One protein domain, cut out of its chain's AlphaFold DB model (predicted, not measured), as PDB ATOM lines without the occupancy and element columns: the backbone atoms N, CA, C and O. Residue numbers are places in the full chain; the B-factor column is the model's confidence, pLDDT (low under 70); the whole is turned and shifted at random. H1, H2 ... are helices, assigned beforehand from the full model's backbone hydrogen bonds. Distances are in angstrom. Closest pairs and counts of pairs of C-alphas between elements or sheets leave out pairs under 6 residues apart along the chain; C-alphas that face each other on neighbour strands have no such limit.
ATOM      1  N   ALA A   2      69.698  54.809  17.796       54.09
ATOM      2  CA  ALA A   2      69.396  54.919  16.355       54.09
ATOM      3  C   ALA A   2      70.395  54.202  15.407       54.09
ATOM      4  O   ALA A   2      69.969  53.395  14.596       54.09
ATOM      5  N   ASN A   3      71.715  54.381  15.580       58.56
ATOM      6  CA  ASN A   3      72.716  53.743  14.699       58.56
ATOM      7  C   ASN A   3      72.628  52.211  14.604       58.56
ATOM      8  O   ASN A   3      72.968  51.648  13.575       58.56
ATOM      9  N   ASN A   4      72.210  51.530  15.675       60.78
ATOM     10  CA  ASN A   4      72.229  50.066  15.710       60.78
ATOM     11  C   ASN A   4      71.019  49.464  14.974       60.78
ATOM     12  O   ASN A   4      71.080  48.333  14.511       60.78
ATOM     13  N   GLU A   5      69.916  50.211  14.874       64.12
ATOM     14  CA  GLU A   5      68.729  49.790  14.122       64.12
ATOM     15  C   GLU A   5      68.937  49.985  12.615       64.12
ATOM     16  O   GLU A   5      68.584  49.100  11.838       64.12
ATOM     17  N   ASP A   6      69.595  51.081  12.217       65.06
ATOM     18  CA  ASP A   6      69.966  51.345  10.821       65.06
ATOM     19  C   ASP A   6      70.979  50.306  10.292       65.06
ATOM     20  O   ASP A   6      70.805  49.770   9.199       65.06
ATOM     21  N   GLU A   7      71.992  49.944  11.094       64.25
ATOM     22  CA  GLU A   7      72.990  48.916  10.742       64.25
ATOM     23  C   GLU A   7      72.370  47.513  10.591       64.25
ATOM     24  O   GLU A   7      72.718  46.768   9.671       64.25
ATOM     25  N   VAL A   8      71.422  47.141  11.461       67.81
ATOM     26  CA  VAL A   8      70.706  45.854  11.375       67.81
ATOM     27  C   VAL A   8      69.800  45.804  10.139       67.81
ATOM     28  O   VAL A   8      69.701  44.756   9.494       67.81
ATOM     29  N   MET A   9      69.170  46.926   9.782       72.81
ATOM     30  CA  MET A   9      68.346  47.042   8.577       72.81
ATOM     31  C   MET A   9      69.195  46.895   7.305       72.81
ATOM     32  O   MET A   9      68.850  46.104   6.427       72.81
ATOM     33  N   GLU A  10      70.354  47.555   7.247       81.75
ATOM     34  CA  GLU A  10      71.285  47.453   6.118       81.75
ATOM     35  C   GLU A  10      71.855  46.030   5.962       81.75
ATOM     36  O   GLU A  10      71.906  45.485   4.855       81.75
ATOM     37  N   ALA A  11      72.230  45.381   7.068       82.38
ATOM     38  CA  ALA A  11      72.714  44.001   7.079       82.38
ATOM     39  C   ALA A  11      71.667  43.008   6.535       82.38
ATOM     40  O   ALA A  11      71.985  42.147   5.707       82.38
ATOM     41  N   SER A  12      70.406  43.158   6.953       85.12
ATOM     42  CA  SER A  12      69.288  42.332   6.481       85.12
ATOM     43  C   SER A  12      69.045  42.491   4.974       85.12
ATOM     44  O   SER A  12      68.821  41.498   4.274       85.12
ATOM     45  N   ASP A  13      69.147  43.712   4.449       89.94
ATOM     46  CA  ASP A  13      68.969  43.985   3.021       89.94
ATOM     47  C   ASP A  13      70.069  43.332   2.168       89.94
ATOM     48  O   ASP A  13      69.781  42.684   1.153       89.94
ATOM     49  N   TYR A  14      71.339  43.431   2.584       89.69
ATOM     50  CA  TYR A  14      72.437  42.748   1.889       89.69
ATOM     51  C   TYR A  14      72.325  41.227   1.973       89.69
ATOM     52  O   TYR A  14      72.607  40.549   0.982       89.69
ATOM     53  N   HIS A  15      71.883  40.689   3.111       90.62
ATOM     54  CA  HIS A  15      71.603  39.263   3.252       90.62
ATOM     55  C   HIS A  15      70.548  38.801   2.232       90.62
ATOM     56  O   HIS A  15      70.785  37.836   1.503       90.62
ATOM     57  N   GLY A  16      69.426  39.521   2.108       91.50
ATOM     58  CA  GLY A  16      68.369  39.209   1.139       91.50
ATOM     59  C   GLY A  16      68.861  39.215  -0.312       91.50
ATOM     60  O   GLY A  16      68.655  38.248  -1.048       91.50
ATOM     61  N   ARG A  17      69.603  40.254  -0.712       94.31
ATOM     62  CA  ARG A  17      70.187  40.351  -2.064       94.31
ATOM     63  C   ARG A  17      71.208  39.249  -2.345       94.31
ATOM     64  O   ARG A  17      71.272  38.723  -3.453       94.31
ATOM     65  N   CYS A  18      72.015  38.895  -1.350       95.12
ATOM     66  CA  CYS A  18      72.981  37.809  -1.460       95.12
ATOM     67  C   CYS A  18      72.278  36.457  -1.660       95.12
ATOM     68  O   CYS A  18      72.668  35.674  -2.528       95.12
ATOM     69  N   LEU A  19      71.185  36.215  -0.931       94.44
ATOM     70  CA  LEU A  19      70.374  35.010  -1.079       94.44
ATOM     71  C   LEU A  19      69.782  34.880  -2.492       94.44
ATOM     72  O   LEU A  19      69.805  33.787  -3.060       94.44
ATOM     73  N   GLU A  20      69.314  35.974  -3.103       96.25
ATOM     74  CA  GLU A  20      68.854  35.966  -4.500       96.25
ATOM     75  C   GLU A  20      69.958  35.493  -5.458       96.25
ATOM     76  O   GLU A  20      69.723  34.617  -6.296       96.25
ATOM     77  N   LEU A  21      71.181  36.010  -5.303       96.31
ATOM     78  CA  LEU A  21      72.334  35.611  -6.118       96.31
ATOM     79  C   LEU A  21      72.688  34.131  -5.931       96.31
ATOM     80  O   LEU A  21      72.921  33.431  -6.918       96.31
ATOM     81  N   VAL A  22      72.664  33.634  -4.692       95.75
ATOM     82  CA  VAL A  22      72.885  32.212  -4.385       95.75
ATOM     83  C   VAL A  22      71.817  31.339  -5.043       95.75
ATOM     84  O   VAL A  22      72.152  30.349  -5.692       95.75
ATOM     85  N   ILE A  23      70.538  31.716  -4.959       95.00
ATOM     86  CA  ILE A  23      69.441  30.990  -5.621       95.00
ATOM     87  C   ILE A  23      69.654  30.957  -7.140       95.00
ATOM     88  O   ILE A  23      69.452  29.919  -7.772       95.00
ATOM     89  N   HIS A  24      70.075  32.069  -7.741       95.62
ATOM     90  CA  HIS A  24      70.393  32.120  -9.166       95.62
ATOM     91  C   HIS A  24      71.580  31.222  -9.537       95.62
ATOM     92  O   HIS A  24      71.509  30.529 -10.553       95.62
ATOM     93  N   ALA A  25      72.632  31.184  -8.719       95.50
ATOM     94  CA  ALA A  25      73.780  30.307  -8.928       95.50
ATOM     95  C   ALA A  25      73.390  28.822  -8.832       95.50
ATOM     96  O   ALA A  25      73.726  28.045  -9.724       95.50
ATOM     97  N   LEU A  26      72.591  28.446  -7.827       93.81
ATOM     98  CA  LEU A  26      72.122  27.071  -7.596       93.81
ATOM     99  C   LEU A  26      71.131  26.548  -8.655       93.81
ATOM    100  O   LEU A  26      70.834  25.358  -8.680       93.81
ATOM    101  N   ARG A  27      70.596  27.413  -9.526       94.88
ATOM    102  CA  ARG A  27      69.780  26.999 -10.687       94.88
ATOM    103  C   ARG A  27      70.624  26.544 -11.878       94.88
ATOM    104  O   ARG A  27      70.082  25.959 -12.814       94.88
ATOM    105  N   ARG A  28      71.919  26.860 -11.888       95.06
ATOM    106  CA  ARG A  28      72.842  26.441 -12.949       95.06
ATOM    107  C   ARG A  28      73.268  24.981 -12.726       95.06
ATOM    108  O   ARG A  28      73.174  24.494 -11.603       95.06
ATOM    109  N   PRO A  29      73.743  24.274 -13.768       94.75
ATOM    110  CA  PRO A  29      74.292  22.927 -13.606       94.75
ATOM    111  C   PRO A  29      75.443  22.901 -12.595       94.75
ATOM    112  O   PRO A  29      76.197  23.870 -12.515       94.75
ATOM    113  N   GLU A  30      75.630  21.778 -11.894       92.44
ATOM    114  CA  GLU A  30      76.643  21.644 -10.828       92.44
ATOM    115  C   GLU A  30      78.076  21.914 -11.310       92.44
ATOM    116  O   GLU A  30      78.908  22.400 -10.552       92.44
ATOM    117  N   SER A  31      78.350  21.721 -12.606       92.31
ATOM    118  CA  SER A  31      79.621  22.097 -13.240       92.31
ATOM    119  C   SER A  31      79.939  23.598 -13.181       92.31
ATOM    120  O   SER A  31      81.045  23.998 -13.529       92.31
ATOM    121  N   CYS A  32      78.962  24.437 -12.829       94.06
ATOM    122  CA  CYS A  32      79.124  25.877 -12.643       94.06
ATOM    123  C   CYS A  32      79.361  26.268 -11.178       94.06
ATOM    124  O   CYS A  32      79.509  27.458 -10.915       94.06
ATOM    125  N   TYR A  33      79.313  25.326 -10.233       95.19
ATOM    126  CA  TYR A  33      79.531  25.623  -8.822       95.19
ATOM    127  C   TYR A  33      81.012  25.868  -8.552       95.19
ATOM    128  O   TYR A  33      81.867  25.100  -8.992       95.19
ATOM    129  N   ASP A  34      81.303  26.931  -7.811       94.75
ATOM    130  CA  ASP A  34      82.654  27.370  -7.489       94.75
ATOM    131  C   ASP A  34      82.854  27.556  -5.977       94.75
ATOM    132  O   ASP A  34      81.950  27.367  -5.154       94.75
ATOM    133  N   ASP A  35      84.089  27.891  -5.614       95.62
ATOM    134  CA  ASP A  35      84.508  28.151  -4.240       95.62
ATOM    135  C   ASP A  35      83.789  29.360  -3.621       95.62
ATOM    136  O   ASP A  35      83.479  29.359  -2.427       95.62
ATOM    137  N   THR A  36      83.473  30.360  -4.442       96.56
ATOM    138  CA  THR A  36      82.757  31.571  -4.049       96.56
ATOM    139  C   THR A  36      81.338  31.234  -3.619       96.56
ATOM    140  O   THR A  36      80.920  31.674  -2.551       96.56
ATOM    141  N   LEU A  37      80.620  30.391  -4.365       97.00
ATOM    142  CA  LEU A  37      79.285  29.929  -3.992       97.00
ATOM    143  C   LEU A  37      79.286  29.219  -2.631       97.00
ATOM    144  O   LEU A  37      78.439  29.520  -1.787       97.00
ATOM    145  N   LEU A  38      80.242  28.312  -2.396       97.06
ATOM    146  CA  LEU A  38      80.371  27.641  -1.100       97.06
ATOM    147  C   LEU A  38      80.655  28.654   0.015       97.06
ATOM    148  O   LEU A  38      79.948  28.666   1.022       97.06
ATOM    149  N   ALA A  39      81.654  29.520  -0.168       97.06
ATOM    150  CA  ALA A  39      82.018  30.532   0.818       97.06
ATOM    151  C   ALA A  39      80.841  31.463   1.143       97.06
ATOM    152  O   ALA A  39      80.597  31.762   2.309       97.06
ATOM    153  N   THR A  40      80.062  31.868   0.137       96.62
ATOM    154  CA  THR A  40      78.860  32.683   0.326       96.62
ATOM    155  C   THR A  40      77.810  31.964   1.169       96.62
ATOM    156  O   THR A  40      77.304  32.559   2.117       96.62
ATOM    157  N   ILE A  41      77.505  30.691   0.891       96.81
ATOM    158  CA  ILE A  41      76.536  29.912   1.687       96.81
ATOM    159  C   ILE A  41      76.998  29.790   3.146       96.81
ATOM    160  O   ILE A  41      76.201  29.984   4.065       96.81
ATOM    161  N   VAL A  42      78.289  29.528   3.368       95.44
ATOM    162  CA  VAL A  42      78.892  29.455   4.711       95.44
ATOM    163  C   VAL A  42      78.806  30.798   5.437       95.44
ATOM    164  O   VAL A  42      78.516  30.840   6.632       95.44
ATOM    165  N   CYS A  43      79.007  31.909   4.725       93.44
ATOM    166  CA  CYS A  43      78.843  33.245   5.286       93.44
ATOM    167  C   CYS A  43      77.383  33.557   5.641       93.44
ATOM    168  O   CYS A  43      77.125  34.121   6.702       93.44
ATOM    169  N   LEU A  44      76.427  33.185   4.788       92.62
ATOM    170  CA  LEU A  44      75.003  33.392   5.056       92.62
ATOM    171  C   LEU A  44      74.531  32.602   6.281       92.62
ATOM    172  O   LEU A  44      73.715  33.109   7.046       92.62
ATOM    173  N   ARG A  45      75.110  31.421   6.548       92.38
ATOM    174  CA  ARG A  45      74.808  30.651   7.766       92.38
ATOM    175  C   ARG A  45      75.033  31.449   9.053       92.38
ATOM    176  O   ARG A  45      74.275  31.257   9.998       92.38
ATOM    177  N   PHE A  46      75.989  32.381   9.097       86.62
ATOM    178  CA  PHE A  46      76.189  33.205  10.296       86.62
ATOM    179  C   PHE A  46      74.949  34.027  10.673       86.62
ATOM    180  O   PHE A  46      74.752  34.297  11.852       86.62
ATOM    181  N   TYR A  47      74.085  34.399   9.721       85.56
ATOM    182  CA  TYR A  47      72.829  35.086  10.044       85.56
ATOM    183  C   TYR A  47      71.830  34.172  10.756       85.56
ATOM    184  O   TYR A  47      71.093  34.638  11.621       85.56
ATOM    185  N   GLU A  48      71.826  32.875  10.438       85.69
ATOM    186  CA  GLU A  48      71.022  31.886  11.165       85.69
ATOM    187  C   GLU A  48      71.567  31.683  12.586       85.69
ATOM    188  O   GLU A  48      70.790  31.598  13.530       85.69
ATOM    189  N   GLU A  49      72.897  31.670  12.746       81.94
ATOM    190  CA  GLU A  49      73.575  31.469  14.037       81.94
ATOM    191  C   GLU A  49      73.475  32.684  14.974       81.94
ATOM    192  O   GLU A  49      73.429  32.527  16.194       81.94
ATOM    193  N   LEU A  50      73.464  33.900  14.421       80.94
ATOM    194  CA  LEU A  50      73.358  35.152  15.181       80.94
ATOM    195  C   LEU A  50      71.906  35.566  15.457       80.94
ATOM    196  O   LEU A  50      71.669  36.484  16.247       80.94
ATOM    197  N   GLY A  51      70.941  34.922  14.801       75.94
ATOM    198  CA  GLY A  51      69.524  35.189  14.993       75.94
ATOM    199  C   GLY A  51      69.051  34.840  16.406       75.94
ATOM    200  O   GLY A  51      69.526  33.900  17.034       75.94
ATOM    201  N   SER A  52      68.063  35.581  16.911       72.38
ATOM    202  CA  SER A  52      67.399  35.277  18.190       72.38
ATOM    203  C   SER A  52      66.313  34.196  18.078       72.38
ATOM    204  O   SER A  52      65.738  33.787  19.087       72.38
ATOM    205  N   GLY A  53      65.997  33.768  16.851       78.62
ATOM    206  CA  GLY A  53      65.015  32.730  16.555       78.62
ATOM    207  C   GLY A  53      65.590  31.315  16.616       78.62
ATOM    208  O   GLY A  53      66.761  31.106  16.913       78.62
ATOM    209  N   ALA A  54      64.746  30.327  16.314       82.19
ATOM    210  CA  ALA A  54      65.207  28.953  16.144       82.19
ATOM    211  C   ALA A  54      66.133  28.845  14.921       82.19
ATOM    212  O   ALA A  54      65.810  29.367  13.852       82.19
ATOM    213  N   ASP A  55      67.254  28.141  15.079       85.94
ATOM    214  CA  ASP A  55      68.193  27.877  13.990       85.94
ATOM    215  C   ASP A  55      67.524  26.994  12.927       85.94
ATOM    216  O   ASP A  55      67.170  25.841  13.180       85.94
ATOM    217  N   SER A  56      67.307  27.557  11.737       88.56
ATOM    218  CA  SER A  56      66.609  26.869  10.646       88.56
ATOM    219  C   SER A  56      67.474  25.827   9.930       88.56
ATOM    220  O   SER A  56      66.932  24.972   9.228       88.56
ATOM    221  N   LEU A  57      68.804  25.892  10.099       92.31
ATOM    222  CA  LEU A  57      69.794  25.012   9.470       92.31
ATOM    223  C   LEU A  57      69.722  24.963   7.931       92.31
ATOM    224  O   LEU A  57      70.277  24.046   7.312       92.31
ATOM    225  N   LEU A  58      69.050  25.919   7.280       93.31
ATOM    226  CA  LEU A  58      68.813  25.880   5.837       93.31
ATOM    227  C   LEU A  58      70.119  26.071   5.067       93.31
ATOM    228  O   LEU A  58      70.417  25.283   4.164       93.31
ATOM    229  N   HIS A  59      70.931  27.059   5.451       94.38
ATOM    230  CA  HIS A  59      72.234  27.278   4.822       94.38
ATOM    231  C   HIS A  59      73.214  26.139   5.127       94.38
ATOM    232  O   HIS A  59      73.999  25.767   4.254       94.38
ATOM    233  N   LEU A  60      73.117  25.509   6.305       95.50
ATOM    234  CA  LEU A  60      73.915  24.322   6.630       95.50
ATOM    235  C   LEU A  60      73.562  23.132   5.731       95.50
ATOM    236  O   LEU A  60      74.446  22.502   5.152       95.50
ATOM    237  N   SER A  61      72.268  22.851   5.569       95.38
ATOM    238  CA  SER A  61      71.770  21.811   4.662       95.38
ATOM    239  C   SER A  61      72.163  22.098   3.207       95.38
ATOM    240  O   SER A  61      72.569  21.196   2.466       95.38
ATOM    241  N   GLY A  62      72.122  23.374   2.809       94.50
ATOM    242  CA  GLY A  62      72.627  23.853   1.524       94.50
ATOM    243  C   GLY A  62      74.111  23.543   1.324       94.50
ATOM    244  O   GLY A  62      74.471  22.935   0.315       94.50
ATOM    245  N   ALA A  63      74.956  23.884   2.301       96.50
ATOM    246  CA  ALA A  63      76.387  23.588   2.278       96.50
ATOM    247  C   ALA A  63      76.659  22.076   2.225       96.50
ATOM    248  O   ALA A  63      77.448  21.633   1.394       96.50
ATOM    249  N   ALA A  64      75.957  21.270   3.029       96.12
ATOM    250  CA  ALA A  64      76.079  19.811   3.012       96.12
ATOM    251  C   ALA A  64      75.771  19.231   1.622       96.12
ATOM    252  O   ALA A  64      76.483  18.362   1.122       96.12
ATOM    253  N   ARG A  65      74.708  19.720   0.970       94.31
ATOM    254  CA  ARG A  65      74.329  19.276  -0.378       94.31
ATOM    255  C   ARG A  65      75.345  19.712  -1.429       94.31
ATOM    256  O   ARG A  65      75.677  18.906  -2.292       94.31
ATOM    257  N   LEU A  66      75.860  20.936  -1.331       95.62
ATOM    258  CA  LEU A  66      76.898  21.433  -2.231       95.62
ATOM    259  C   LEU A  66      78.200  20.633  -2.089       95.62
ATOM    260  O   LEU A  66      78.778  20.236  -3.093       95.62
ATOM    261  N   LEU A  67      78.625  20.328  -0.861       96.19
ATOM    262  CA  LEU A  67      79.820  19.521  -0.596       96.19
ATOM    263  C   LEU A  67      79.659  18.058  -1.030       96.19
ATOM    264  O   LEU A  67      80.639  17.443  -1.434       96.19
ATOM    265  N   ARG A  68      78.439  17.505  -1.012       95.19
ATOM    266  CA  ARG A  68      78.159  16.192  -1.622       95.19
ATOM    267  C   ARG A  68      78.247  16.221  -3.150       95.19
ATOM    268  O   ARG A  68      78.731  15.260  -3.734       95.19
ATOM    269  N   ALA A  69      77.797  17.304  -3.785       94.50
ATOM    270  CA  ALA A  69      77.924  17.491  -5.235       94.50
ATOM    271  C   ALA A  69      79.380  17.756  -5.661       94.50
ATOM    272  O   ALA A  69      79.827  17.277  -6.700       94.50
ATOM    273  N   MET A  70      80.144  18.464  -4.821       96.00
ATOM    274  CA  MET A  70      81.538  18.845  -5.065       96.00
ATOM    275  C   MET A  70      82.476  18.343  -3.946       96.00
ATOM    276  O   MET A  70      83.057  19.160  -3.226       96.00
ATOM    277  N   PRO A  71      82.702  17.018  -3.792       95.38
ATOM    278  CA  PRO A  71      83.491  16.471  -2.674       95.38
ATOM    279  C   PRO A  71      84.925  17.003  -2.598       95.38
ATOM    280  O   PRO A  71      85.477  17.173  -1.509       95.38
ATOM    281  N   HIS A  72      85.516  17.316  -3.756       95.56
ATOM    282  CA  HIS A  72      86.872  17.850  -3.859       95.56
ATOM    283  C   HIS A  72      87.048  19.213  -3.182       95.56
ATOM    284  O   HIS A  72      88.173  19.570  -2.841       95.56
ATOM    285  N   PHE A  73      85.968  19.958  -2.921       96.94
ATOM    286  CA  PHE A  73      86.048  21.202  -2.154       96.94
ATOM    287  C   PHE A  73      86.657  20.978  -0.769       96.94
ATOM    288  O   PHE A  73      87.387  21.840  -0.311       96.94
ATOM    289  N   SER A  74      86.480  19.802  -0.160       96.75
ATOM    290  CA  SER A  74      87.060  19.479   1.155       96.75
ATOM    291  C   SER A  74      88.567  19.199   1.177       96.75
ATOM    292  O   SER A  74      89.139  19.050   2.254       96.75
ATOM    293  N   HIS A  75      89.213  19.102   0.012       95.31
ATOM    294  CA  HIS A  75      90.617  18.697  -0.096       95.31
ATOM    295  C   HIS A  75      91.328  19.291  -1.330       95.31
ATOM    296  O   HIS A  75      92.218  18.670  -1.914       95.31
ATOM    297  N   SER A  76      90.883  20.459  -1.801       93.44
ATOM    298  CA  SER A  76      91.418  21.121  -3.007       93.44
ATOM    299  C   SER A  76      92.375  22.279  -2.705       93.44
ATOM    300  O   SER A  76      92.943  22.863  -3.627       93.44
ATOM    301  N   GLY A  77      92.580  22.609  -1.434       90.81
ATOM    302  CA  GLY A  77      93.246  23.819  -0.980       90.81
ATOM    303  C   GLY A  77      92.405  25.079  -1.202       90.81
ATOM    304  O   GLY A  77      91.229  25.043  -1.571       90.81
ATOM    305  N   GLY A  78      93.029  26.236  -0.975       92.88
ATOM    306  CA  GLY A  78      92.443  27.535  -1.308       92.88
ATOM    307  C   GLY A  78      91.147  27.865  -0.558       92.88
ATOM    308  O   GLY A  78      90.950  27.481   0.596       92.88
ATOM    309  N   LEU A  79      90.278  28.645  -1.211       95.69
ATOM    310  CA  LEU A  79      89.046  29.157  -0.608       95.69
ATOM    311  C   LEU A  79      88.001  28.058  -0.391       95.69
ATOM    312  O   LEU A  79      87.368  28.053   0.662       95.69
ATOM    313  N   ALA A  80      87.844  27.133  -1.345       96.00
ATOM    314  CA  ALA A  80      86.879  26.037  -1.237       96.00
ATOM    315  C   ALA A  80      87.132  25.202   0.020       96.00
ATOM    316  O   ALA A  80      86.225  25.009   0.830       96.00
ATOM    317  N   GLU A  81      88.382  24.782   0.221       96.62
ATOM    318  CA  GLU A  81      88.745  23.969   1.375       96.62
ATOM    319  C   GLU A  81      88.657  24.756   2.685       96.62
ATOM    320  O   GLU A  81      88.125  24.267   3.684       96.62
ATOM    321  N   ALA A  82      89.097  26.016   2.696       94.88
ATOM    322  CA  ALA A  82      88.928  26.869   3.871       94.88
ATOM    323  C   ALA A  82      87.442  27.035   4.250       94.88
ATOM    324  O   ALA A  82      87.086  26.944   5.430       94.88
ATOM    325  N   ALA A  83      86.567  27.236   3.261       96.88
ATOM    326  CA  ALA A  83      85.128  27.344   3.462       96.88
ATOM    327  C   ALA A  83      84.520  26.020   3.943       96.88
ATOM    328  O   ALA A  83      83.689  26.042   4.850       96.88
ATOM    329  N   SER A  84      84.959  24.869   3.424       97.75
ATOM    330  CA  SER A  84      84.473  23.565   3.892       97.75
ATOM    331  C   SER A  84      84.870  23.286   5.341       97.75
ATOM    332  O   SER A  84      84.040  22.829   6.122       97.75
ATOM    333  N   TRP A  85      86.099  23.630   5.750       96.62
ATOM    334  CA  TRP A  85      86.518  23.512   7.152       96.62
ATOM    335  C   TRP A  85      85.684  24.404   8.076       96.62
ATOM    336  O   TRP A  85      85.325  23.984   9.177       96.62
ATOM    337  N   GLN A  86      85.338  25.617   7.638       96.00
ATOM    338  CA  GLN A  86      84.442  26.487   8.398       96.00
ATOM    339  C   GLN A  86      83.024  25.907   8.476       96.00
ATOM    340  O   GLN A  86      82.440  25.875   9.558       96.00
ATOM    341  N   ALA A  87      82.502  25.387   7.367       96.31
ATOM    342  CA  ALA A  87      81.203  24.730   7.311       96.31
ATOM    343  C   ALA A  87      81.140  23.500   8.237       96.31
ATOM    344  O   ALA A  87      80.153  23.312   8.943       96.31
ATOM    345  N   LEU A  88      82.218  22.710   8.320       97.25
ATOM    346  CA  LEU A  88      82.314  21.571   9.237       97.25
ATOM    347  C   LEU A  88      82.231  22.008  10.707       97.25
ATOM    348  O   LEU A  88      81.591  21.338  11.512       97.25
ATOM    349  N   ARG A  89      82.826  23.149  11.080       95.06
ATOM    350  CA  ARG A  89      82.674  23.701  12.441       95.06
ATOM    351  C   ARG A  89      81.217  24.073  12.742       95.06
ATOM    352  O   ARG A  89      80.753  23.829  13.853       95.06
ATOM    353  N   GLN A  90      80.503  24.630  11.764       93.88
ATOM    354  CA  GLN A  90      79.077  24.955  11.892       93.88
ATOM    355  C   GLN A  90      78.203  23.689  11.977       93.88
ATOM    356  O   GLN A  90      77.222  23.664  12.722       93.88
ATOM    357  N   ASP A  91      78.571  22.625  11.256       95.56
ATOM    358  CA  ASP A  91      77.923  21.307  11.323       95.56
ATOM    359  C   ASP A  91      78.130  20.648  12.692       95.56
ATOM    360  O   ASP A  91      77.181  20.157  13.299       95.56
ATOM    361  N   ILE A  92      79.347  20.715  13.237       93.94
ATOM    362  CA  ILE A  92      79.669  20.255  14.595       93.94
ATOM    363  C   ILE A  92      78.828  20.987  15.643       93.94
ATOM    364  O   ILE A  92      78.254  20.347  16.524       93.94
ATOM    365  N   TYR A  93      78.743  22.319  15.560       89.81
ATOM    366  CA  TYR A  93      77.938  23.102  16.496       89.81
ATOM    367  C   TYR A  93      76.462  22.690  16.434       89.81
ATOM    368  O   TYR A  93      75.867  22.368  17.462       89.81
ATOM    369  N   ALA A  94      75.893  22.605  15.228       90.62
ATOM    370  CA  ALA A  94      74.520  22.147  15.038       90.62
ATOM    371  C   ALA A  94      74.310  20.711  15.550       90.62
ATOM    372  O   ALA A  94      73.275  20.417  16.147       90.62
ATOM    373  N   SER A  95      75.285  19.824  15.357       91.31
ATOM    374  CA  SER A  95      75.256  18.430  15.819       91.31
ATOM    375  C   SER A  95      75.211  18.329  17.340       91.31
ATOM    376  O   SER A  95      74.407  17.579  17.889       91.31
ATOM    377  N   LEU A  96      76.019  19.137  18.029       88.06
ATOM    378  CA  LEU A  96      76.032  19.228  19.488       88.06
ATOM    379  C   LEU A  96      74.708  19.754  20.047       88.06
ATOM    380  O   LEU A  96      74.146  19.156  20.964       88.06
ATOM    381  N   VAL A  97      74.210  20.864  19.494       86.31
ATOM    382  CA  VAL A  97      72.969  21.505  19.953       86.31
ATOM    383  C   VAL A  97      71.773  20.576  19.753       86.31
ATOM    384  O   VAL A  97      70.958  20.414  20.661       86.31
ATOM    385  N   ASN A  98      71.698  19.918  18.595       88.38
ATOM    386  CA  ASN A  98      70.573  19.058  18.232       88.38
ATOM    387  C   ASN A  98      70.750  17.590  18.655       88.38
ATOM    388  O   ASN A  98      69.841  16.792  18.442       88.38
ATOM    389  N   LYS A  99      71.888  17.227  19.266       89.38
ATOM    390  CA  LYS A  99      72.239  15.856  19.679       89.38
ATOM    391  C   LYS A  99      72.104  14.833  18.543       89.38
ATOM    392  O   LYS A  99      71.447  13.805  18.694       89.38
ATOM    393  N   GLN A 100      72.715  15.138  17.404       90.88
ATOM    394  CA  GLN A 100      72.671  14.313  16.196       90.88
ATOM    395  C   GLN A 100      74.062  14.142  15.585       90.88
ATOM    396  O   GLN A 100      74.969  14.922  15.870       90.88
ATOM    397  N   SER A 101      74.227  13.140  14.720       91.94
ATOM    398  CA  SER A 101      75.476  12.963  13.972       91.94
ATOM    399  C   SER A 101      75.720  14.143  13.018       91.94
ATOM    400  O   SER A 101      74.761  14.602  12.389       91.94
ATOM    401  N   PRO A 102      76.987  14.567  12.830       93.50
ATOM    402  CA  PRO A 102      77.389  15.452  11.741       93.50
ATOM    403  C   PRO A 102      76.836  14.993  10.392       93.50
ATOM    404  O   PRO A 102      76.796  13.793  10.099       93.50
ATOM    405  N   SER A 103      76.397  15.959   9.588       93.38
ATOM    406  CA  SER A 103      75.744  15.735   8.296       93.38
ATOM    407  C   SER A 103      76.731  15.621   7.133       93.38
ATOM    408  O   SER A 103      76.359  15.184   6.037       93.38
ATOM    409  N   PHE A 104      77.981  16.032   7.354       95.19
ATOM    410  CA  PHE A 104      79.020  16.065   6.333       95.19
ATOM    411  C   PHE A 104      79.733  14.719   6.192       95.19
ATOM    412  O   PHE A 104      79.945  13.987   7.159       95.19
ATOM    413  N   GLU A 105      80.181  14.417   4.973       94.69
ATOM    414  CA  GLU A 105      80.984  13.227   4.707       94.69
ATOM    415  C   GLU A 105      82.445  13.466   5.103       94.69
ATOM    416  O   GLU A 105      83.255  13.987   4.331       94.69
ATOM    417  N   LEU A 106      82.766  13.095   6.345       95.25
ATOM    418  CA  LEU A 106      84.067  13.340   6.975       95.25
ATOM    419  C   LEU A 106      85.233  12.673   6.228       95.25
ATOM    420  O   LEU A 106      86.378  13.101   6.348       95.25
ATOM    421  N   GLU A 107      84.946  11.665   5.405       95.00
ATOM    422  CA  GLU A 107      85.972  10.860   4.746       95.00
ATOM    423  C   GLU A 107      86.674  11.609   3.620       95.00
ATOM    424  O   GLU A 107      87.841  11.339   3.330       95.00
ATOM    425  N   ASN A 108      86.002  12.599   3.034       95.94
ATOM    426  CA  ASN A 108      86.608  13.459   2.028       95.94
ATOM    427  C   ASN A 108      87.681  14.374   2.638       95.94
ATOM    428  O   ASN A 108      88.710  14.599   2.003       95.94
ATOM    429  N   TYR A 109      87.518  14.783   3.901       96.81
ATOM    430  CA  TYR A 109      88.505  15.598   4.609       96.81
ATOM    431  C   TYR A 109      89.806  14.842   4.879       96.81
ATOM    432  O   TYR A 109      90.848  15.478   4.912       96.81
ATOM    433  N   ASN A 110      89.794  13.504   4.995       94.75
ATOM    434  CA  ASN A 110      91.023  12.708   5.175       94.75
ATOM    435  C   ASN A 110      92.010  12.839   3.993       94.75
ATOM    436  O   ASN A 110      93.158  12.431   4.118       94.75
ATOM    437  N   LYS A 111      91.568  13.371   2.844       95.06
ATOM    438  CA  LYS A 111      92.398  13.606   1.649       95.06
ATOM    439  C   LYS A 111      93.044  14.995   1.631       95.06
ATOM    440  O   LYS A 111      93.760  15.318   0.688       95.06
ATOM    441  N   SER A 112      92.721  15.839   2.607       95.25
ATOM    442  CA  SER A 112      93.234  17.201   2.703       95.25
ATOM    443  C   SER A 112      94.742  17.212   2.960       95.25
ATOM    444  O   SER A 112      95.253  16.417   3.744       95.25
ATOM    445  N   GLY A 113      95.443  18.185   2.372       90.06
ATOM    446  CA  GLY A 113      96.863  18.423   2.647       90.06
ATOM    447  C   GLY A 113      97.155  18.950   4.059       90.06
ATOM    448  O   GLY A 113      98.318  19.144   4.400       90.06
ATOM    449  N   VAL A 114      96.138  19.185   4.904       87.12
ATOM    450  CA  VAL A 114      96.350  19.598   6.306       87.12
ATOM    451  C   VAL A 114      97.103  18.543   7.117       87.12
ATOM    452  O   VAL A 114      97.748  18.900   8.092       87.12
ATOM    453  N   PHE A 115      97.047  17.264   6.736       87.94
ATOM    454  CA  PHE A 115      97.789  16.207   7.437       87.94
ATOM    455  C   PHE A 115      99.286  16.215   7.122       87.94
ATOM    456  O   PHE A 115     100.068  15.677   7.899       87.94
ATOM    457  N   ASP A 116      99.683  16.863   6.027       87.62
ATOM    458  CA  ASP A 116     101.078  16.979   5.598       87.62
ATOM    459  C   ASP A 116     101.723  18.302   6.060       87.62
ATOM    460  O   ASP A 116     102.880  18.586   5.745       87.62
ATOM    461  N   CYS A 117     100.975  19.146   6.782       82.19
ATOM    462  CA  CYS A 117     101.396  20.484   7.179       82.19
ATOM    463  C   CYS A 117     101.526  20.613   8.703       82.19
ATOM    464  O   CYS A 117     100.609  20.289   9.452       82.19
ATOM    465  N   GLU A 118     102.645  21.171   9.167       78.25
ATOM    466  CA  GLU A 118     102.933  21.356  10.600       78.25
ATOM    467  C   GLU A 118     102.498  22.732  11.150       78.25
ATOM    468  O   GLU A 118     102.906  23.136  12.242       78.25
ATOM    469  N   ASP A 119     101.684  23.497  10.414       81.75
ATOM    470  CA  ASP A 119     101.248  24.820  10.867       81.75
ATOM    471  C   ASP A 119     100.087  24.775  11.886       81.75
ATOM    472  O   ASP A 119      99.389  23.774  12.080       81.75
ATOM    473  N   PHE A 120      99.858  25.899  12.575       78.81
ATOM    474  CA  PHE A 120      98.803  25.996  13.591       78.81
ATOM    475  C   PHE A 120      97.384  25.807  13.035       78.81
ATOM    476  O   PHE A 120      96.491  25.392  13.776       78.81
ATOM    477  N   GLY A 121      97.147  26.164  11.772       80.25
ATOM    478  CA  GLY A 121      95.857  26.017  11.099       80.25
ATOM    479  C   GLY A 121      95.577  24.564  10.724       80.25
ATOM    480  O   GLY A 121      94.478  24.071  10.970       80.25
ATOM    481  N   ALA A 122      96.584  23.863  10.217       85.88
ATOM    482  CA  ALA A 122      96.559  22.440   9.932       85.88
ATOM    483  C   ALA A 122      96.294  21.628  11.205       85.88
ATOM    484  O   ALA A 122      95.293  20.911  11.280       85.88
ATOM    485  N   ALA A 123      97.075  21.860  12.268       84.75
ATOM    486  CA  ALA A 123      96.840  21.242  13.574       84.75
ATOM    487  C   ALA A 123      95.422  21.539  14.102       84.75
ATOM    488  O   ALA A 123      94.761  20.663  14.658       84.75
ATOM    489  N   ALA A 124      94.915  22.757  13.903       84.94
ATOM    490  CA  ALA A 124      93.544  23.103  14.256       84.94
ATOM    491  C   ALA A 124      92.491  22.332  13.445       84.94
ATOM    492  O   ALA A 124      91.447  22.000  14.000       84.94
ATOM    493  N   ASN A 125      92.721  22.067  12.162       91.12
ATOM    494  CA  ASN A 125      91.790  21.321  11.315       91.12
ATOM    495  C   ASN A 125      91.756  19.829  11.658       91.12
ATOM    496  O   ASN A 125      90.673  19.247  11.712       91.12
ATOM    497  N   VAL A 126      92.902  19.242  12.014       91.94
ATOM    498  CA  VAL A 126      92.978  17.851  12.490       91.94
ATOM    499  C   VAL A 126      92.052  17.625  13.689       91.94
ATOM    500  O   VAL A 126      91.217  16.722  13.658       91.94
ATOM    501  N   ILE A 127      92.118  18.480  14.717       90.00
ATOM    502  CA  ILE A 127      91.287  18.297  15.919       90.00
ATOM    503  C   ILE A 127      89.793  18.540  15.671       90.00
ATOM    504  O   ILE A 127      88.964  17.897  16.308       90.00
ATOM    505  N   ILE A 128      89.417  19.405  14.715       91.38
ATOM    506  CA  ILE A 128      88.010  19.522  14.275       91.38
ATOM    507  C   ILE A 128      87.532  18.194  13.709       91.38
ATOM    508  O   ILE A 128      86.436  17.749  14.042       91.38
ATOM    509  N   LEU A 129      88.326  17.586  12.823       95.50
ATOM    510  CA  LEU A 129      87.923  16.361  12.151       95.50
ATOM    511  C   LEU A 129      87.789  15.217  13.154       95.50
ATOM    512  O   LEU A 129      86.802  14.486  13.108       95.50
ATOM    513  N   LEU A 130      88.746  15.087  14.077       93.81
ATOM    514  CA  LEU A 130      88.662  14.124  15.176       93.81
ATOM    515  C   LEU A 130      87.397  14.348  16.004       93.81
ATOM    516  O   LEU A 130      86.667  13.401  16.281       93.81
ATOM    517  N   PHE A 131      87.071  15.602  16.319       93.38
ATOM    518  CA  PHE A 131      85.864  15.906  17.072       93.38
ATOM    519  C   PHE A 131      84.579  15.557  16.313       93.38
ATOM    520  O   PHE A 131      83.678  14.945  16.882       93.38
ATOM    521  N   ALA A 132      84.501  15.858  15.016       94.19
ATOM    522  CA  ALA A 132      83.380  15.433  14.183       94.19
ATOM    523  C   ALA A 132      83.250  13.900  14.140       94.19
ATOM    524  O   ALA A 132      82.141  13.373  14.233       94.19
ATOM    525  N   LYS A 133      84.369  13.167  14.053       94.12
ATOM    526  CA  LYS A 133      84.374  11.697  14.106       94.12
ATOM    527  C   LYS A 133      83.864  11.178  15.454       94.12
ATOM    528  O   LYS A 133      83.054  10.256  15.455       94.12
ATOM    529  N   ILE A 134      84.255  11.806  16.566       91.75
ATOM    530  CA  ILE A 134      83.737  11.496  17.909       91.75
ATOM    531  C   ILE A 134      82.228  11.740  17.985       91.75
ATOM    532  O   ILE A 134      81.501  10.863  18.433       91.75
ATOM    533  N   LEU A 135      81.722  12.885  17.514       90.94
ATOM    534  CA  LEU A 135      80.277  13.154  17.525       90.94
ATOM    535  C   LEU A 135      79.503  12.151  16.677       90.94
ATOM    536  O   LEU A 135      78.469  11.644  17.106       90.94
ATOM    537  N   ARG A 136      80.023  11.821  15.494       91.75
ATOM    538  CA  ARG A 136      79.438  10.782  14.652       91.75
ATOM    539  C   ARG A 136      79.408   9.441  15.374       91.75
ATOM    540  O   ARG A 136      78.369   8.799  15.355       91.75
ATOM    541  N   TYR A 137      80.489   9.046  16.042       88.56
ATOM    542  CA  TYR A 137      80.530   7.834  16.859       88.56
ATOM    543  C   TYR A 137      79.473   7.858  17.977       88.56
ATOM    544  O   TYR A 137      78.672   6.934  18.076       88.56
ATOM    545  N   LEU A 138      79.407   8.941  18.757       87.12
ATOM    546  CA  LEU A 138      78.484   9.082  19.890       87.12
ATOM    547  C   LEU A 138      77.005   9.043  19.489       87.12
ATOM    548  O   LEU A 138      76.170   8.589  20.269       87.12
ATOM    549  N   TYR A 139      76.679   9.529  18.292       87.69
ATOM    550  CA  TYR A 139      75.312   9.562  17.777       87.69
ATOM    551  C   TYR A 139      75.018   8.464  16.740       87.69
ATOM    552  O   TYR A 139      73.911   8.421  16.201       87.69
ATOM    553  N   SER A 140      75.963   7.555  16.471       83.00
ATOM    554  CA  SER A 140      75.735   6.371  15.632       83.00
ATOM    555  C   SER A 140      75.107   5.246  16.454       83.00
ATOM    556  O   SER A 140      75.492   4.991  17.589       83.00
ATOM    557  N   SER A 141      74.129   4.542  15.882       66.19
ATOM    558  CA  SER A 141      73.398   3.461  16.568       66.19
ATOM    559  C   SER A 141      74.077   2.079  16.489       66.19
ATOM    560  O   SER A 141      73.435   1.072  16.786       66.19
ATOM    561  N   GLU A 142      75.345   1.989  16.071       62.66
ATOM    562  CA  GLU A 142      76.020   0.709  15.793       62.66
ATOM    563  C   GLU A 142      76.870   0.217  16.976       62.66
ATOM    564  O   GLU A 142      77.812   0.871  17.415       62.66
ATOM    565  N   SER A 143      76.530  -0.963  17.504       58.25
ATOM    566  CA  SER A 143      76.998  -1.460  18.807       58.25
ATOM    567  C   SER A 143      78.118  -2.509  18.760       58.25
ATOM    568  O   SER A 143      78.662  -2.852  19.807       58.25
ATOM    569  N   HIS A 144      78.496  -3.035  17.590       55.34
ATOM    570  CA  HIS A 144      79.357  -4.229  17.525       55.34
ATOM    571  C   HIS A 144      80.865  -3.962  17.368       55.34
ATOM    572  O   HIS A 144      81.658  -4.812  17.764       55.34
ATOM    573  N   SER A 145      81.282  -2.793  16.876       62.03
ATOM    574  CA  SER A 145      82.699  -2.385  16.764       62.03
ATOM    575  C   SER A 145      83.045  -1.154  17.609       62.03
ATOM    576  O   SER A 145      84.118  -0.572  17.456       62.03
ATOM    577  N   ALA A 146      82.139  -0.753  18.505       69.12
ATOM    578  CA  ALA A 146      82.165   0.568  19.114       69.12
ATOM    579  C   ALA A 146      83.416   0.826  19.982       69.12
ATOM    580  O   ALA A 146      84.023   1.889  19.899       69.12
ATOM    581  N   LEU A 147      83.857  -0.176  20.752       69.50
ATOM    582  CA  LEU A 147      85.011  -0.036  21.651       69.50
ATOM    583  C   LEU A 147      86.343   0.165  20.916       69.50
ATOM    584  O   LEU A 147      87.119   1.018  21.325       69.50
ATOM    585  N   ILE A 148      86.590  -0.577  19.828       73.06
ATOM    586  CA  ILE A 148      87.832  -0.450  19.041       73.06
ATOM    587  C   ILE A 148      87.877   0.927  18.368       73.06
ATOM    588  O   ILE A 148      88.887   1.617  18.421       73.06
ATOM    589  N   VAL A 149      86.744   1.369  17.812       83.56
ATOM    590  CA  VAL A 149      86.629   2.699  17.196       83.56
ATOM    591  C   VAL A 149      86.869   3.813  18.218       83.56
ATOM    592  O   VAL A 149      87.492   4.819  17.885       83.56
ATOM    593  N   TRP A 150      86.394   3.654  19.457       85.81
ATOM    594  CA  TRP A 150      86.670   4.616  20.522       85.81
ATOM    595  C   TRP A 150      88.157   4.668  20.885       85.81
ATOM    596  O   TRP A 150      88.707   5.761  20.964       85.81
ATOM    597  N   GLU A 151      88.804   3.515  21.067       88.00
ATOM    598  CA  GLU A 151      90.233   3.439  21.396       88.00
ATOM    599  C   GLU A 151      91.095   4.107  20.312       88.00
ATOM    600  O   GLU A 151      91.978   4.904  20.626       88.00
ATOM    601  N   ASP A 152      90.781   3.879  19.034       90.69
ATOM    602  CA  ASP A 152      91.457   4.541  17.915       90.69
ATOM    603  C   ASP A 152      91.277   6.070  17.944       90.69
ATOM    604  O   ASP A 152      92.223   6.823  17.701       90.69
ATOM    605  N   LEU A 153      90.064   6.551  18.247       89.19
ATOM    606  CA  LEU A 153      89.772   7.985  18.347       89.19
ATOM    607  C   LEU A 153      90.461   8.633  19.551       89.19
ATOM    608  O   LEU A 153      90.969   9.748  19.427       89.19
ATOM    609  N   GLU A 154      90.483   7.953  20.694       88.06
ATOM    610  CA  GLU A 154      91.152   8.405  21.913       88.06
ATOM    611  C   GLU A 154      92.663   8.524  21.688       88.06
ATOM    612  O   GLU A 154      93.234   9.593  21.917       88.06
ATOM    613  N   ASN A 155      93.289   7.490  21.117       89.50
ATOM    614  CA  ASN A 155      94.708   7.507  20.761       89.50
ATOM    615  C   ASN A 155      95.037   8.638  19.777       89.50
ATOM    616  O   ASN A 155      95.987   9.386  19.992       89.50
ATOM    617  N   ALA A 156      94.217   8.836  18.739       90.69
ATOM    618  CA  ALA A 156      94.435   9.909  17.768       90.69
ATOM    619  C   ALA A 156      94.340  11.318  18.390       90.69
ATOM    620  O   ALA A 156      95.057  12.232  17.975       90.69
ATOM    621  N   VAL A 157      93.461  11.516  19.380       88.06
ATOM    622  CA  VAL A 157      93.362  12.783  20.123       88.06
ATOM    623  C   VAL A 157      94.588  12.999  21.008       88.06
ATOM    624  O   VAL A 157      95.096  14.123  21.058       88.06
ATOM    625  N   GLU A 158      95.081  11.957  21.676       86.88
ATOM    626  CA  GLU A 158      96.290  12.049  22.497       86.88
ATOM    627  C   GLU A 158      97.543  12.306  21.656       86.88
ATOM    628  O   GLU A 158      98.317  13.212  21.974       86.88
ATOM    629  N   ASP A 159      97.699  11.617  20.527       89.44
ATOM    630  CA  ASP A 159      98.797  11.856  19.585       89.44
ATOM    631  C   ASP A 159      98.797  13.307  19.091       89.44
ATOM    632  O   ASP A 159      99.821  13.997  19.144       89.44
ATOM    633  N   TRP A 160      97.629  13.824  18.700       88.31
ATOM    634  CA  TRP A 160      97.481  15.231  18.329       88.31
ATOM    635  C   TRP A 160      97.845  16.177  19.486       88.31
ATOM    636  O   TRP A 160      98.519  17.194  19.289       88.31
ATOM    637  N   ASN A 161      97.410  15.862  20.708       83.00
ATOM    638  CA  ASN A 161      97.655  16.665  21.904       83.00
ATOM    639  C   ASN A 161      99.151  16.725  22.267       83.00
ATOM    640  O   ASN A 161      99.620  17.774  22.718       83.00
ATOM    641  N   LEU A 162      99.896  15.644  22.031       83.81
ATOM    642  CA  LEU A 162     101.346  15.575  22.220       83.81
ATOM    643  C   LEU A 162     102.118  16.343  21.140       83.81
ATOM    644  O   LEU A 162     103.138  16.962  21.441       83.81
ATOM    645  N   GLN A 163     101.634  16.326  19.897       81.75
ATOM    646  CA  GLN A 163     102.327  16.910  18.745       81.75
ATOM    647  C   GLN A 163     101.998  18.388  18.500       81.75
ATOM    648  O   GLN A 163     102.716  19.067  17.766       81.75
ATOM    649  N   ARG A 164     100.922  18.925  19.092       74.94
ATOM    650  CA  ARG A 164     100.503  20.304  18.811       74.94
ATOM    651  C   ARG A 164     101.593  21.318  19.182       74.94
ATOM    652  O   ARG A 164     102.082  21.377  20.310       74.94
ATOM    653  N   ALA A 165     101.882  22.222  18.250       65.69
ATOM    654  CA  ALA A 165     102.877  23.277  18.436       65.69
ATOM    655  C   ALA A 165     102.435  24.406  19.396       65.69
ATOM    656  O   ALA A 165     103.203  25.333  19.656       65.69
ATOM    657  N   PHE A 166     101.195  24.387  19.907       68.56
ATOM    658  CA  PHE A 166     100.686  25.406  20.825       68.56
ATOM    659  C   PHE A 166     100.477  24.848  22.236       68.56
ATOM    660  O   PHE A 166      99.727  23.896  22.451       68.56
ATOM    661  N   GLN A 167     101.109  25.495  23.215       67.81
ATOM    662  CA  GLN A 167     100.909  25.210  24.633       67.81
ATOM    663  C   GLN A 167     100.225  26.403  25.304       67.81
ATOM    664  O   GLN A 167     100.604  27.553  25.045       67.81
TER     665      GLN A 167
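This is residues 2 to 167 of the 224 residues of an uncharacterized protein of Aureobasidium pullulans (UniProt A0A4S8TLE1). Five longer helices stand in a row, H1, H2, H5, H8 and H9, each touching the next, with H5 in the middle. H3 packs on H2 and H5, the short H4 on H5, H6 on H4 and H8, and H7 on H8, while residues 2 to 10 of H1 stick out at one end. The printed part has 166 residues with nine named helices, H1 to H9 in order, and no named strand: all helix. It is compact, with a radius of gyration of the C-alphas of 17.8 A and spans of 53 by 36 by 35 A.

Start at H1, residues 2 to 26; its residues 15 to 25 alone touch H2, residues 35 to 50, in a hairpin, closest at the C-alphas of Val 22 and Leu 37, 6.8 A apart. Next, H2 and H3, residues 58 to 69, form a hairpin at a shallow tilt of 25 degrees, closest at the C-alphas of Arg 45 and His 59, 5.2 A. H4, residues 71 to 75, touches H5, residues 78 to 98, closest at the C-alphas of Ser 74 and Glu 81, 4.8 A apart; H5 touches H4 with residues 80 to 85 alone. H6, residues 106 to 109, and H7, residues 113 to 116, both touch H8, residues 120 to 139. H5 and H8 are the hubs, touching four helices each; they run the same way at a tilt of 36 degrees, only just steep, with the C-alphas of Ile 92 and Ala 132 closest at 6.1 A. H8 and H9, residues 146 to 163, form a hairpin at a shallow tilt of 17 degrees. Every O i to N i+4 pair is within hydrogen-bond range in H1, H3, H5, H8 and H9, against 9 of 12 in H2 and 0 of 1 in H4, where 2 of 2 O i to N i+3 pairs are; H6 and H7 are too short for such a pair.

Find C-alpha 2 at (69.396, 54.919, 16.355); from there H1 runs 36.8 A. H5 runs 30.5 A, H8 29.0 A, and H9 26.0 A to C-alpha 163 at (102.327, 16.910, 18.745).

The C-alphas of Ala 2 and His 144, 60.0 A apart, are the farthest. The printed part has no cut and no long link. Look for pLDDT under 70 at residues 2 to 8, 141 to 147 and 165 to 167.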